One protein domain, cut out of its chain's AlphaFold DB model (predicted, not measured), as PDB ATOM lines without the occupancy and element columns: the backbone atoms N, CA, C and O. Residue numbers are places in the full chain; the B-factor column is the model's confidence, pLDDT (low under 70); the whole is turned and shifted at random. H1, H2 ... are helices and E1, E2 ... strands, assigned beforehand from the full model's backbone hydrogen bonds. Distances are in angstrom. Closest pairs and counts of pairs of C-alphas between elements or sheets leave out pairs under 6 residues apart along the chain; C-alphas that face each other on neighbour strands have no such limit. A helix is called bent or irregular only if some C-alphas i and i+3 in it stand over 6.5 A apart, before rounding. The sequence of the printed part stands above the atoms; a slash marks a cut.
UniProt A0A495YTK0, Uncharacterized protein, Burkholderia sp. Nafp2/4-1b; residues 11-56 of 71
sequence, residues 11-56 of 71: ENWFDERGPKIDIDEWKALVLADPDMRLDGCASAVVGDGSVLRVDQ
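Overview. This is residues 11 to 56 of the 71 residues of an uncharacterized protein of Burkholderia sp. Nafp2/4-1b (UniProt A0A495YTK0). The printed part is an open V: an arm without named elements, residues 11 to 22, comes down to a short helix, H1, near the corner, and a two-stranded hairpin, E1 and E2, makes the end of the other arm. The space between the arms is empty, and residues 11 to 26, of which 23 to 26 belong to H1, stick out free, as do residues 31 to 36. The printed part has 46 residues with one named helix and two named strands, in the order H1, E1, E2, and the two strands make one antiparallel sheet, E1 - E2. The class is mixed, helices and strands, with under half of the residues in named elements. The whole is extended, with a radius of gyration of the C-alphas of 15.4 A and spans of 43 by 30 by 19 A.

Along the chain. Start at C-alpha 11, at (80.743, -37.215, 44.593), and read through residues 11 to 22, which hold no named element; their C-alphas lie 13 to 22 A from the mean of all C-alphas. At C-alpha 23, at (81.588, -17.268, 50.946), you reach H1, residues 23 to 32, which runs 14.3 A from first to last C-alpha. After a short link of 8 residues, look for E1, residues 41 to 45, 13.7 A long. A tight link of 5 residues then brings you to E2, residues 51 to 55, 12.7 A long, which ends at C-alpha 55, at (62.918, -17.701, 50.061).

Arrangement. Begin with the sheet, where E1 and E2 are antiparallel neighbours and form a hairpin, with 167 degrees between their N-to-C directions. Among the C-alphas that face each other, look at 41 and 55, which are 4.1 A apart, and at 45 and 51, which are 4.5 A apart. In the backbone, find N 42 and O 54, within hydrogen-bond range at 2.8 A, and N 44 and O 52, within range at 2.9 A. Going outward to H1, you will find it apart from E2, with no C-alpha of the one within 8 A of the other. In H1 every O i to N i+4 pair is within hydrogen-bond range, and H1 is not bent.

Size, cuts and confidence. The two C-alphas farthest apart are those of Arg 17 and Asp 48, at 43.6 A, while the first and last printed C-alphas, Glu 11 and Gln 56, are 25.5 A apart. The printed part has no cut and no long link; it begins at residue 11 and ends at residue 56 of a full chain of 71 residues. Read the B-factor column for the model's confidence: the mean pLDDT of the printed part is 82.3, and residues 11 to 15 and residue 56 are under 70.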
ATOM      1  N   GLU A  11      79.710 -36.325  44.050       61.53
ATOM      2  CA  GLU A  11      80.743 -37.215  44.593       61.53
ATOM      3  C   GLU A  11      82.005 -37.311  43.715       61.53
ATOM      4  O   GLU A  11      83.085 -37.558  44.236       61.53
ATOM      5  N   ASN A  12      81.893 -37.045  42.410       58.44
ATOM      6  CA  ASN A  12      83.011 -37.071  41.461       58.44
ATOM      7  C   ASN A  12      83.486 -35.674  41.022       58.44
ATOM      8  O   ASN A  12      84.298 -35.568  40.105       58.44
ATOM      9  N   TRP A  13      82.965 -34.603  41.630       63.41
ATOM     10  CA  TRP A  13      83.214 -33.222  41.194       63.41
ATOM     11  C   TRP A  13      83.672 -32.296  42.327       63.41
ATOM     12  O   TRP A  13      83.481 -31.083  42.267       63.41
ATOM     13  N   PHE A  14      84.285 -32.863  43.365       63.69
ATOM     14  CA  PHE A  14      85.028 -32.106  44.365       63.69
ATOM     15  C   PHE A  14      86.470 -32.620  44.396       63.69
ATOM     16  O   PHE A  14      86.709 -33.808  44.584       63.69
ATOM     17  N   ASP A  15      87.436 -31.731  44.175       67.56
ATOM     18  CA  ASP A  15      88.843 -32.015  44.456       67.56
ATOM     19  C   ASP A  15      89.162 -31.437  45.838       67.56
ATOM     20  O   ASP A  15      89.047 -30.229  46.048       67.56
ATOM     21  N   GLU A  16      89.563 -32.281  46.792       70.38
ATOM     22  CA  GLU A  16      89.998 -31.830  48.122       70.38
ATOM     23  C   GLU A  16      91.213 -30.888  48.061       70.38
ATOM     24  O   GLU A  16      91.442 -30.108  48.990       70.38
ATOM     25  N   ARG A  17      91.988 -30.956  46.972       77.19
ATOM     26  CA  ARG A  17      93.162 -30.117  46.701       77.19
ATOM     27  C   ARG A  17      92.860 -28.947  45.767       77.19
ATOM     28  O   ARG A  17      93.768 -28.169  45.473       77.19
ATOM     29  N   GLY A  18      91.616 -28.819  45.314       75.94
ATOM     30  CA  GLY A  18      91.185 -27.713  44.472       75.94
ATOM     31  C   GLY A  18      91.204 -26.373  45.221       75.94
ATOM     32  O   GLY A  18      91.204 -26.345  46.458       75.94
ATOM     33  N   PRO A  19      91.201 -25.244  44.491       77.56
ATOM     34  CA  PRO A  19      91.041 -23.926  45.091       77.56
ATOM     35  C   PRO A  19      89.761 -23.881  45.932       77.56
ATOM     36  O   PRO A  19      88.684 -24.246  45.461       77.56
ATOM     37  N   LYS A  20      89.884 -23.440  47.185       83.25
ATOM     38  CA  LYS A  20      88.732 -23.197  48.054       83.25
ATOM     39  C   LYS A  20      88.308 -21.751  47.874       83.25
ATOM     40  O   LYS A  20      89.140 -20.870  48.044       83.25
ATOM     41  N   ILE A  21      87.038 -21.545  47.556       85.94
ATOM     42  CA  ILE A  21      86.425 -20.222  47.525       85.94
ATOM     43  C   ILE A  21      85.683 -19.994  48.838       85.94
ATOM     44  O   ILE A  21      84.876 -20.834  49.251       85.94
ATOM     45  N   ASP A  22      85.984 -18.891  49.515       89.31
ATOM     46  CA  ASP A  22      85.221 -18.487  50.697       89.31
ATOM     47  C   ASP A  22      83.869 -17.872  50.295       89.31
ATOM     48  O   ASP A  22      83.685 -17.396  49.173       89.31
ATOM     49  N   ILE A  23      82.897 -17.867  51.211       88.12
ATOM     50  CA  ILE A  23      81.588 -17.268  50.946       88.12
ATOM     51  C   ILE A  23      81.682 -15.767  50.641       88.12
ATOM     52  O   ILE A  23      80.928 -15.270  49.803       88.12
ATOM     53  N   ASP A  24      82.593 -15.040  51.285       91.88
ATOM     54  CA  ASP A  24      82.755 -13.604  51.061       91.88
ATOM     55  C   ASP A  24      83.473 -13.321  49.737       91.88
ATOM     56  O   ASP A  24      83.097 -12.393  49.018       91.88
ATOM     57  N   GLU A  25      84.425 -14.177  49.358       92.56
ATOM     58  CA  GLU A  25      85.059 -14.155  48.036       92.56
ATOM     59  C   GLU A  25      84.029 -14.405  46.928       92.56
ATOM     60  O   GLU A  25      83.951 -13.649  45.958       92.56
ATOM     61  N   TRP A  26      83.170 -15.411  47.101       91.19
ATOM     62  CA  TRP A  26      82.100 -15.703  46.152       91.19
ATOM     63  C   TRP A  26      81.114 -14.538  46.005       91.19
ATOM     64  O   TRP A  26      80.782 -14.154  44.883       91.19
ATOM     65  N   LYS A  27      80.680 -13.923  47.113       90.06
ATOM     66  CA  LYS A  27      79.807 -12.735  47.062       90.06
ATOM     67  C   LYS A  27      80.473 -11.578  46.325       90.06
ATOM     68  O   LYS A  27      79.803 -10.898  45.553       90.06
ATOM     69  N   ALA A  28      81.767 -11.350  46.552       91.50
ATOM     70  CA  ALA A  28      82.508 -10.298  45.868       91.50
ATOM     71  C   ALA A  28      82.554 -10.527  44.348       91.50
ATOM     72  O   ALA A  28      82.364  -9.574  43.596       91.50
ATOM     73  N   LEU A  29      82.729 -11.777  43.899       91.38
ATOM     74  CA  LEU A  29      82.659 -12.133  42.476       91.38
ATOM     75  C   LEU A  29      81.277 -11.846  41.883       91.38
ATOM     76  O   LEU A  29      81.186 -11.195  40.849       91.38
ATOM     77  N   VAL A  30      80.206 -12.274  42.560       90.81
ATOM     78  CA  VAL A  30      78.828 -12.043  42.098       90.81
ATOM     79  C   VAL A  30      78.506 -10.549  42.018       90.81
ATOM     80  O   VAL A  30      77.855 -10.118  41.079       90.81
ATOM     81  N   LEU A  31      78.966  -9.744  42.980       89.94
ATOM     82  CA  LEU A  31      78.739  -8.294  42.977       89.94
ATOM     83  C   LEU A  31      79.557  -7.549  41.912       89.94
ATOM     84  O   LEU A  31      79.190  -6.435  41.540       89.94
ATOM     85  N   ALA A  32      80.674  -8.122  41.465       92.88
ATOM     86  CA  ALA A  32      81.523  -7.528  40.438       92.88
ATOM     87  C   ALA A  32      81.006  -7.782  39.012       92.88
ATOM     88  O   ALA A  32      81.383  -7.046  38.098       92.88
ATOM     89  N   ASP A  33      80.158  -8.794  38.822       92.88
ATOM     90  CA  ASP A  33      79.608  -9.175  37.524       92.88
ATOM     91  C   ASP A  33      78.149  -8.689  37.381       92.88
ATOM     92  O   ASP A  33      77.272  -9.174  38.097       92.88
ATOM     93  N   PRO A  34      77.852  -7.740  36.470       88.00
ATOM     94  CA  PRO A  34      76.502  -7.205  36.288       88.00
ATOM     95  C   PRO A  34      75.503  -8.218  35.709       88.00
ATOM     96  O   PRO A  34      74.296  -7.994  35.826       88.00
ATOM     97  N   ASP A  35      75.980  -9.303  35.093       89.81
ATOM     98  CA  ASP A  35      75.133 -10.383  34.584       89.81
ATOM     99  C   ASP A  35      74.811 -11.418  35.678       89.81
ATOM    100  O   ASP A  35      73.903 -12.240  35.516       89.81
ATOM    101  N   MET A  36      75.518 -11.378  36.813       87.31
ATOM    102  CA  MET A  36      75.245 -12.227  37.969       87.31
ATOM    103  C   MET A  36      74.349 -11.519  38.986       87.31
ATOM    104  O   MET A  36      74.394 -10.306  39.183       87.31
ATOM    105  N   ARG A  37      73.520 -12.303  39.683       82.56
ATOM    106  CA  ARG A  37      72.600 -11.776  40.691       82.56
ATOM    107  C   ARG A  37      72.562 -12.667  41.922       82.56
ATOM    108  O   ARG A  37      72.419 -13.883  41.816       82.56
ATOM    109  N   LEU A  38      72.687 -12.045  43.093       82.62
ATOM    110  CA  LEU A  38      72.491 -12.698  44.382       82.62
ATOM    111  C   LEU A  38      71.096 -12.363  44.908       82.62
ATOM    112  O   LEU A  38      70.914 -11.379  45.625       82.62
ATOM    113  N   ASP A  39      70.115 -13.178  44.533       79.31
ATOM    114  CA  ASP A  39      68.736 -13.004  44.980       79.31
ATOM    115  C   ASP A  39      68.481 -13.728  46.302       79.31
ATOM    116  O   ASP A  39      68.943 -14.846  46.525       79.31
ATOM    117  N   GLY A  40      67.681 -13.114  47.174       77.44
ATOM    118  CA  GLY A  40      67.248 -13.717  48.440       77.44
ATOM    119  C   GLY A  40      66.223 -14.847  48.282       77.44
ATOM    120  O   GLY A  40      65.726 -15.365  49.283       77.44
ATOM    121  N   CYS A  41      65.886 -15.221  47.049       75.00
ATOM    122  CA  CYS A  41      64.911 -16.251  46.734       75.00
ATOM    123  C   CYS A  41      65.278 -16.982  45.437       75.00
ATOM    124  O   CYS A  41      65.827 -16.400  44.504       75.00
ATOM    125  N   ALA A  42      64.934 -18.264  45.363       79.94
ATOM    126  CA  ALA A  42      64.954 -19.041  44.131       79.94
ATOM    127  C   ALA A  42      63.524 -19.166  43.591       79.94
ATOM    128  O   ALA A  42      62.590 -19.403  44.360       79.94
ATOM    129  N   SER A  43      63.336 -19.040  42.274       82.88
ATOM    130  CA  SER A  43      62.033 -19.278  41.644       82.88
ATOM    131  C   SER A  43      62.137 -20.134  40.384       82.88
ATOM    132  O   SER A  43      63.135 -20.074  39.669       82.88
ATOM    133  N   ALA A  44      61.116 -20.948  40.125       83.56
ATOM    134  CA  ALA A  44      61.023 -21.798  38.943       83.56
ATOM    135  C   ALA A  44      59.568 -21.929  38.479       83.56
ATOM    136  O   ALA A  44      58.665 -22.071  39.302       83.56
ATOM    137  N   VAL A  45      59.342 -21.922  37.165       87.94
ATOM    138  CA  VAL A  45      58.039 -22.282  36.585       87.94
ATOM    139  C   VAL A  45      57.934 -23.808  36.559       87.94
ATOM    140  O   VAL A  45      58.811 -24.481  36.019       87.94
ATOM    141  N   VAL A  46      56.883 -24.356  37.160       89.38
ATOM    142  CA  VAL A  46      56.594 -25.796  37.189       89.38
ATOM    143  C   VAL A  46      55.600 -26.179  36.083       89.38
ATOM    144  O   VAL A  46      55.066 -25.319  35.387       89.38
ATOM    145  N   GLY A  47      55.406 -27.483  35.853       81.31
ATOM    146  CA  GLY A  47      54.768 -28.019  34.639       81.31
ATOM    147  C   GLY A  47      53.320 -27.589  34.361       81.31
ATOM    148  O   GLY A  47      52.850 -27.766  33.241       81.31
ATOM    149  N   ASP A  48      52.621 -27.012  35.335       87.62
ATOM    150  CA  ASP A  48      51.279 -26.429  35.197       87.62
ATOM    151  C   ASP A  48      51.301 -24.909  34.922       87.62
ATOM    152  O   ASP A  48      50.250 -24.277  34.842       87.62
ATOM    153  N   GLY A  49      52.486 -24.309  34.775       84.81
ATOM    154  CA  GLY A  49      52.672 -22.865  34.637       84.81
ATOM    155  C   GLY A  49      52.695 -22.111  35.969       84.81
ATOM    156  O   GLY A  49      52.896 -20.895  35.969       84.81
ATOM    157  N   SER A  50      52.533 -22.798  37.104       85.62
ATOM    158  CA  SER A  50      52.678 -22.194  38.428       85.62
ATOM    159  C   SER A  50      54.139 -21.823  38.701       85.62
ATOM    160  O   SER A  50      55.066 -22.446  38.184       85.62
ATOM    161  N   VAL A  51      54.372 -20.811  39.541       88.44
ATOM    162  CA  VAL A  51      55.726 -20.408  39.956       88.44
ATOM    163  C   VAL A  51      56.001 -20.939  41.360       88.44
ATOM    164  O   VAL A  51      55.399 -20.477  42.329       88.44
ATOM    165  N   LEU A  52      56.933 -21.884  41.480       85.19
ATOM    166  CA  LEU A  52      57.507 -22.301  42.757       85.19
ATOM    167  C   LEU A  52      58.506 -21.239  43.215       85.19
ATOM    168  O   LEU A  52      59.413 -20.891  42.460       85.19
ATOM    169  N   ARG A  53      58.356 -20.741  44.447       83.00
ATOM    170  CA  ARG A  53      59.293 -19.802  45.077       83.00
ATOM    171  C   ARG A  53      59.802 -20.358  46.398       83.00
ATOM    172  O   ARG A  53      59.029 -20.921  47.171       83.00
ATOM    173  N   VAL A  54      61.098 -20.195  46.638       82.19
ATOM    174  CA  VAL A  54      61.780 -20.601  47.867       82.19
ATOM    175  C   VAL A  54      62.617 -19.427  48.349       82.19
ATOM    176  O   VAL A  54      63.635 -19.102  47.742       82.19
ATOM    177  N   ASP A  55      62.188 -18.801  49.439       79.62
ATOM    178  CA  ASP A  55      62.918 -17.701  50.061       79.62
ATOM    179  C   ASP A  55      64.003 -18.233  50.999       79.62
ATOM    180  O   ASP A  55      63.818 -19.233  51.701       79.62
ATOM    181  N   GLN A  56      65.124 -17.520  51.080       67.06
ATOM    182  CA  GLN A  56      66.109 -17.727  52.134       67.06
ATOM    183  C   GLN A  56      65.610 -17.081  53.436       67.06
ATOM    184  O   GLN A  56      66.074 -16.020  53.841       67.06
TER     185      GLN A  56